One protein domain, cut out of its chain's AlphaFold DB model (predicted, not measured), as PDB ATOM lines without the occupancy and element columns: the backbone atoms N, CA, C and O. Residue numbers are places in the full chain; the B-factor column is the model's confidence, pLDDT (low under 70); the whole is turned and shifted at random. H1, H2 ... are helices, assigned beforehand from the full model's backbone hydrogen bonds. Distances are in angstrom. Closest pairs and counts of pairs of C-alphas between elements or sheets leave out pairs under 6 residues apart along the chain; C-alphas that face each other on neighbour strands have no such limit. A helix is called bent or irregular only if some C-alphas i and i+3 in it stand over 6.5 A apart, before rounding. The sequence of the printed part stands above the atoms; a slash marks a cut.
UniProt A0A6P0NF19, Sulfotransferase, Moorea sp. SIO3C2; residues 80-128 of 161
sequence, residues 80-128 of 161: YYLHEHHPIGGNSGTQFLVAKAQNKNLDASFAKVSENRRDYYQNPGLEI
ATOM      1  N   TYR A  80     130.658  84.863  95.955       90.88
ATOM      2  CA  TYR A  80     130.407  83.421  95.903       90.88
ATOM      3  C   TYR A  80     128.925  83.070  96.109       90.88
ATOM      4  O   TYR A  80     128.428  82.114  95.526       90.88
ATOM      5  N   TYR A  81     128.206  83.847  96.920       90.00
ATOM      6  CA  TYR A  81     126.799  83.654  97.257       90.00
ATOM      7  C   TYR A  81     125.821  83.838  96.081       90.00
ATOM      8  O   TYR A  81     124.693  83.352  96.164       90.00
ATOM      9  N   LEU A  82     126.235  84.479  94.982       90.31
ATOM     10  CA  LEU A  82     125.424  84.641  93.768       90.31
ATOM     11  C   LEU A  82     125.460  83.417  92.840       90.31
ATOM     12  O   LEU A  82     124.579  83.264  91.999       90.31
ATOM     13  N   HIS A  83     126.442  82.529  93.006       90.06
ATOM     14  CA  HIS A  83     126.688  81.417  92.082       90.06
ATOM     15  C   HIS A  83     125.974  80.129  92.490       90.06
ATOM     16  O   HIS A  83     125.566  79.960  93.637       90.06
ATOM     17  N   GLU A  84     125.821  79.185  91.566       88.81
ATOM     18  CA  GLU A  84     125.259  77.872  91.891       88.81
ATOM     19  C   GLU A  84     126.198  77.075  92.817       88.81
ATOM     20  O   GLU A  84     127.404  76.999  92.594       88.81
ATOM     21  N   HIS A  85     125.636  76.465  93.868       85.62
ATOM     22  CA  HIS A  85     126.376  75.623  94.815       85.62
ATOM     23  C   HIS A  85     125.793  74.214  94.843       85.62
ATOM     24  O   HIS A  85     124.588  74.042  95.033       85.62
ATOM     25  N   HIS A  86     126.670  73.213  94.781       85.12
ATOM     26  CA  HIS A  86     126.341  71.804  95.001       85.12
ATOM     27  C   HIS A  86     127.003  71.321  96.302       85.12
ATOM     28  O   HIS A  86     128.077  70.716  96.269       85.12
ATOM     29  N   PRO A  87     126.439  71.640  97.482       76.69
ATOM     30  CA  PRO A  87     127.094  71.350  98.751       76.69
ATOM     31  C   PRO A  87     127.151  69.838  99.022       76.69
ATOM     32  O   PRO A  87     126.122  69.189  99.175       76.69
ATOM     33  N   ILE A  88     128.362  69.294  99.179       77.44
ATOM     34  CA  ILE A  88     128.622  67.911  99.649       77.44
ATOM     35  C   ILE A  88     129.030  67.922 101.146       77.44
ATOM     36  O   ILE A  88     129.639  67.002 101.681       77.44
ATOM     37  N   GLY A  89     128.722  69.018 101.848       74.88
ATOM     38  CA  GLY A  89     129.116  69.292 103.230       74.88
ATOM     39  C   GLY A  89     129.425  70.776 103.439       74.88
ATOM     40  O   GLY A  89     129.184  71.603 102.558       74.88
ATOM     41  N   GLY A  90     129.950  71.135 104.612       73.38
ATOM     42  CA  GLY A  90     130.459  72.484 104.880       73.38
ATOM     43  C   GLY A  90     129.858  73.175 106.103       73.38
ATOM     44  O   GLY A  90     129.198  72.568 106.944       73.38
ATOM     45  N   ASN A  91     130.153  74.471 106.226       79.81
ATOM     46  CA  ASN A  91     129.697  75.298 107.338       79.81
ATOM     47  C   ASN A  91     128.239  75.737 107.117       79.81
ATOM     48  O   ASN A  91     127.940  76.410 106.131       79.81
ATOM     49  N   SER A  92     127.351  75.410 108.063       79.31
ATOM     50  CA  SER A  92     125.927  75.777 108.006       79.31
ATOM     51  C   SER A  92     125.697  77.283 107.863       79.31
ATOM     52  O   SER A  92     124.740  77.694 107.226       79.31
ATOM     53  N   GLY A  93     126.583  78.109 108.420       79.88
ATOM     54  CA  GLY A  93     126.540  79.561 108.283       79.88
ATOM     55  C   GLY A  93     126.773  80.043 106.857       79.88
ATOM     56  O   GLY A  93     125.994  80.834 106.341       79.88
ATOM     57  N   THR A  94     127.806  79.532 106.187       82.69
ATOM     58  CA  THR A  94     128.078  79.868 104.780       82.69
ATOM     59  C   THR A  94     126.937  79.404 103.880       82.69
ATOM     60  O   THR A  94     126.466  80.162 103.043       82.69
ATOM     61  N   GLN A  95     126.434  78.185 104.094       84.38
ATOM     62  CA  GLN A  95     125.286  77.668 103.344       84.38
ATOM     63  C   GLN A  95     124.020  78.510 103.567       84.38
ATOM     64  O   GLN A  95     123.271  78.751 102.624       84.38
ATOM     65  N   PHE A  96     123.803  78.999 104.792       82.69
ATOM     66  CA  PHE A  96     122.710  79.918 105.098       82.69
ATOM     67  C   PHE A  96     122.844  81.243 104.336       82.69
ATOM     68  O   PHE A  96     121.857  81.713 103.779       82.69
ATOM     69  N   LEU A  97     124.046  81.830 104.262       84.62
ATOM     70  CA  LEU A  97     124.280  83.070 103.507       84.62
ATOM     71  C   LEU A  97     123.986  82.896 102.011       84.62
ATOM     72  O   LEU A  97     123.324  83.746 101.422       84.62
ATOM     73  N   VAL A  98     124.396  81.771 101.417       87.12
ATOM     74  CA  VAL A  98     124.062  81.427 100.022       87.12
ATOM     75  C   VAL A  98     122.547  81.305  99.837       87.12
ATOM     76  O   VAL A  98     121.982  81.906  98.927       87.12
ATOM     77  N   ALA A  99     121.863  80.556 100.707       84.62
ATOM     78  CA  ALA A  99     120.416  80.369 100.607       84.62
ATOM     79  C   ALA A  99     119.652  81.698 100.749       84.62
ATOM     80  O   ALA A  99     118.725  81.952  99.978       84.62
ATOM     81  N   LYS A 100     120.091  82.558 101.680       83.94
ATOM     82  CA  LYS A 100     119.579  83.921 101.880       83.94
ATOM     83  C   LYS A 100     119.760  84.774 100.623       83.94
ATOM     84  O   LYS A 100     118.791  85.366 100.167       83.94
ATOM     85  N   ALA A 101     120.962  84.808 100.047       87.62
ATOM     86  CA  ALA A 101     121.250  85.586  98.839       87.62
ATOM     87  C   ALA A 101     120.394  85.164  97.637       87.62
ATOM     88  O   ALA A 101     119.971  85.995  96.841       87.62
ATOM     89  N   GLN A 102     120.118  83.865  97.522       86.94
ATOM     90  CA  GLN A 102     119.400  83.282  96.387       86.94
ATOM     91  C   GLN A 102     117.881  83.235  96.586       86.94
ATOM     92  O   GLN A 102     117.188  82.629  95.769       86.94
ATOM     93  N   ASN A 103     117.359  83.820  97.672       80.69
ATOM     94  CA  ASN A 103     115.946  83.740  98.064       80.69
ATOM     95  C   ASN A 103     115.403  82.298  98.055       80.69
ATOM     96  O   ASN A 103     114.229  82.053  97.772       80.69
ATOM     97  N   LYS A 104     116.268  81.316  98.338       76.12
ATOM     98  CA  LYS A 104     115.868  79.911  98.425       76.12
ATOM     99  C   LYS A 104     115.136  79.688  99.742       76.12
ATOM    100  O   LYS A 104     115.437  80.327 100.748       76.12
ATOM    101  N   ASN A 105     114.191  78.748  99.743       68.12
ATOM    102  CA  ASN A 105     113.471  78.386 100.957       68.12
ATOM    103  C   ASN A 105     114.467  77.893 102.025       68.12
ATOM    104  O   ASN A 105     115.084  76.836 101.874       68.12
ATOM    105  N   LEU A 106     114.625  78.683 103.091       65.06
ATOM    106  CA  LEU A 106     115.585  78.432 104.165       65.06
ATOM    107  C   LEU A 106     115.276  77.121 104.904       65.06
ATOM    108  O   LEU A 106     116.213  76.434 105.310       65.06
ATOM    109  N   ASP A 107     114.000  76.729 104.984       57.81
ATOM    110  CA  ASP A 107     113.553  75.485 105.625       57.81
ATOM    111  C   ASP A 107     113.849  74.233 104.781       57.81
ATOM    112  O   ASP A 107     113.997  73.138 105.325       57.81
ATOM    113  N   ALA A 108     113.981  74.389 103.459       53.12
ATOM    114  CA  ALA A 108     114.386  73.325 102.537       53.12
ATOM    115  C   ALA A 108     115.914  73.241 102.357       53.12
ATOM    116  O   ALA A 108     116.423  72.309 101.733       53.12
ATOM    117  N   SER A 109     116.656  74.219 102.881       53.34
ATOM    118  CA  SER A 109     118.113  74.238 102.813       53.34
ATOM    119  C   SER A 109     118.717  73.274 103.842       53.34
ATOM    120  O   SER A 109     118.238  73.148 104.968       53.34
ATOM    121  N   PHE A 110     119.822  72.612 103.492       50.31
ATOM    122  CA  PHE A 110     120.578  71.731 104.400       50.31
ATOM    123  C   PHE A 110     121.094  72.444 105.673       50.31
ATOM    124  O   PHE A 110     121.571  71.800 106.612       50.31
ATOM    125  N   ALA A 111     120.992  73.772 105.733       53.94
ATOM    126  CA  ALA A 111     121.463  74.600 106.824       53.94
ATOM    127  C   ALA A 111     120.382  74.784 107.901       53.94
ATOM    128  O   ALA A 111     119.792  75.854 108.039       53.94
ATOM    129  N   LYS A 112     120.185  73.775 108.758       56.53
ATOM    130  CA  LYS A 112     119.529  73.997 110.058       56.53
ATOM    131  C   LYS A 112     120.441  74.848 110.949       56.53
ATOM    132  O   LYS A 112     121.195  74.335 111.777       56.53
ATOM    133  N   VAL A 113     120.417  76.164 110.762       57.78
ATOM    134  CA  VAL A 113     121.001  77.112 111.715       57.78
ATOM    135  C   VAL A 113     120.081  77.133 112.936       57.78
ATOM    136  O   VAL A 113     118.903  77.462 112.815       57.78
ATOM    137  N   SER A 114     120.599  76.735 114.104       57.94
ATOM    138  CA  SER A 114     119.861  76.815 115.376       57.94
ATOM    139  C   SER A 114     119.334  78.235 115.594       57.94
ATOM    140  O   SER A 114     120.055  79.176 115.266       57.94
ATOM    141  N   GLU A 115     118.155  78.398 116.197       58.44
ATOM    142  CA  GLU A 115     117.521  79.709 116.439       58.44
ATOM    143  C   GLU A 115     118.491  80.740 117.034       58.44
ATOM    144  O   GLU A 115     118.640  81.818 116.470       58.44
ATOM    145  N   ASN A 116     119.301  80.344 118.021       56.34
ATOM    146  CA  ASN A 116     120.318  81.184 118.681       56.34
ATOM    147  C   ASN A 116     121.437  81.711 117.756       56.34
ATOM    148  O   ASN A 116     122.310  82.459 118.186       56.34
ATOM    149  N   ARG A 117     121.490  81.255 116.500       60.12
ATOM    150  CA  ARG A 117     122.466  81.665 115.482       60.12
ATOM    151  C   ARG A 117     121.812  82.391 114.307       60.12
ATOM    152  O   ARG A 117     122.548  82.915 113.476       60.12
ATOM    153  N   ARG A 118     120.474  82.429 114.217       61.31
ATOM    154  CA  ARG A 118     119.766  83.111 113.123       61.31
ATOM    155  C   ARG A 118     120.073  84.603 113.129       61.31
ATOM    156  O   ARG A 118     120.502  85.098 112.095       61.31
ATOM    157  N   ASP A 119     120.005  85.261 114.283       60.56
ATOM    158  CA  ASP A 119     120.273  86.702 114.412       60.56
ATOM    159  C   ASP A 119     121.667  87.085 113.886       60.56
ATOM    160  O   ASP A 119     121.827  88.067 113.157       60.56
ATOM    161  N   TYR A 120     122.677  86.245 114.158       62.31
ATOM    162  CA  TYR A 120     124.042  86.458 113.671       62.31
ATOM    163  C   TYR A 120     124.182  86.314 112.155       62.31
ATOM    164  O   TYR A 120     125.087  86.918 111.610       62.31
ATOM    165  N   TYR A 121     123.364  85.528 111.453       61.50
ATOM    166  CA  TYR A 121     123.432  85.437 109.983       61.50
ATOM    167  C   TYR A 121     122.354  86.283 109.278       61.50
ATOM    168  O   TYR A 121     122.406  86.513 108.065       61.50
ATOM    169  N   GLN A 122     121.374  86.781 110.030       62.06
ATOM    170  CA  GLN A 122     120.359  87.704 109.537       62.06
ATOM    171  C   GLN A 122     120.907  89.128 109.395       62.06
ATOM    172  O   GLN A 122     120.579  89.774 108.400       62.06
ATOM    173  N   ASN A 123     121.797  89.569 110.293       61.84
ATOM    174  CA  ASN A 123     122.301  90.949 110.324       61.84
ATOM    175  C   ASN A 123     123.557  91.278 109.485       61.84
ATOM    176  O   ASN A 123     123.595  92.376 108.934       61.84
ATOM    177  N   PRO A 124     124.589  90.421 109.352       62.69
ATOM    178  CA  PRO A 124     125.732  90.741 108.510       62.69
ATOM    179  C   PRO A 124     125.339  90.727 107.033       62.69
ATOM    180  O   PRO A 124     124.425  90.003 106.610       62.69
ATOM    181  N   GLY A 125     126.078  91.514 106.250       70.50
ATOM    182  CA  GLY A 125     126.065  91.429 104.795       70.50
ATOM    183  C   GLY A 125     126.449  90.030 104.297       70.50
ATOM    184  O   GLY A 125     126.861  89.155 105.058       70.50
ATOM    185  N   LEU A 126     126.297  89.806 102.995       81.31
ATOM    186  CA  LEU A 126     126.602  88.518 102.355       81.31
ATOM    187  C   LEU A 126     128.115  88.287 102.161       81.31
ATOM    188  O   LEU A 126     128.548  87.189 101.809       81.31
ATOM    189  N   GLU A 127     128.911  89.325 102.407       84.00
ATOM    190  CA  GLU A 127     130.350  89.371 102.182       84.00
ATOM    191  C   GLU A 127     131.155  88.548 103.198       84.00
ATOM    192  O   GLU A 127     130.708  88.213 104.299       84.00
ATOM    193  N   ILE A 128     132.400  88.239 102.832       86.75
ATOM    194  CA  ILE A 128     133.364  87.638 103.751       86.75
ATOM    195  C   ILE A 128     133.797  88.720 104.744       86.75
ATOM    196  O   ILE A 128     134.549  89.620 104.390       86.75
TER     197      ILE A 128
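What this domain is: This is residues 80 to 128 of the 161 residues of the protein "Sulfotransferase" of Moorea sp. SIO3C2 (UniProt A0A6P0NF19). This is a small domain with little regular structure: one short helix, H1, lies in the middle, with the loops of residues 80 to 91 and 102 to 114 around it and a second short helix, H2, to one side. The printed part has 49 residues, with two named helices, H1 then H2, and no named strand; the class is all helix, though the named elements hold only 18 residues. It is compact, with a radius of gyration of the C-alphas of 10.0 A and spans of 27 by 20 by 18 A.

Where its parts are: H1, residues 92 to 101, runs 14.2 A from C-alpha 92 at (125.927, 75.777, 108.006). H2, residues 115 to 122, runs 10.9 A to C-alpha 122 at (120.359, 87.704, 109.537). H2 is irregular, but only just: C-alphas 116 and 119 are 7.0 A apart.

How they stand to each other: H1 and H2 only just touch, with 3 pairs of C-alphas within 8 A; the closest C-alphas, of Gly 93 and Tyr 121, are 6.9 A apart. They run the same way at a steep tilt of 48 degrees. In H1 every O i to N i+4 pair is within hydrogen-bond range; in H2, 2 of 4 are.

The domain as a whole: The C-alphas farthest apart, of Glu 84 and Asn 116, are 27.4 A apart. The printed part has no cut. The link from H1 to H2, 13 residues, is long. Residues 105 to 124 have pLDDT under 70.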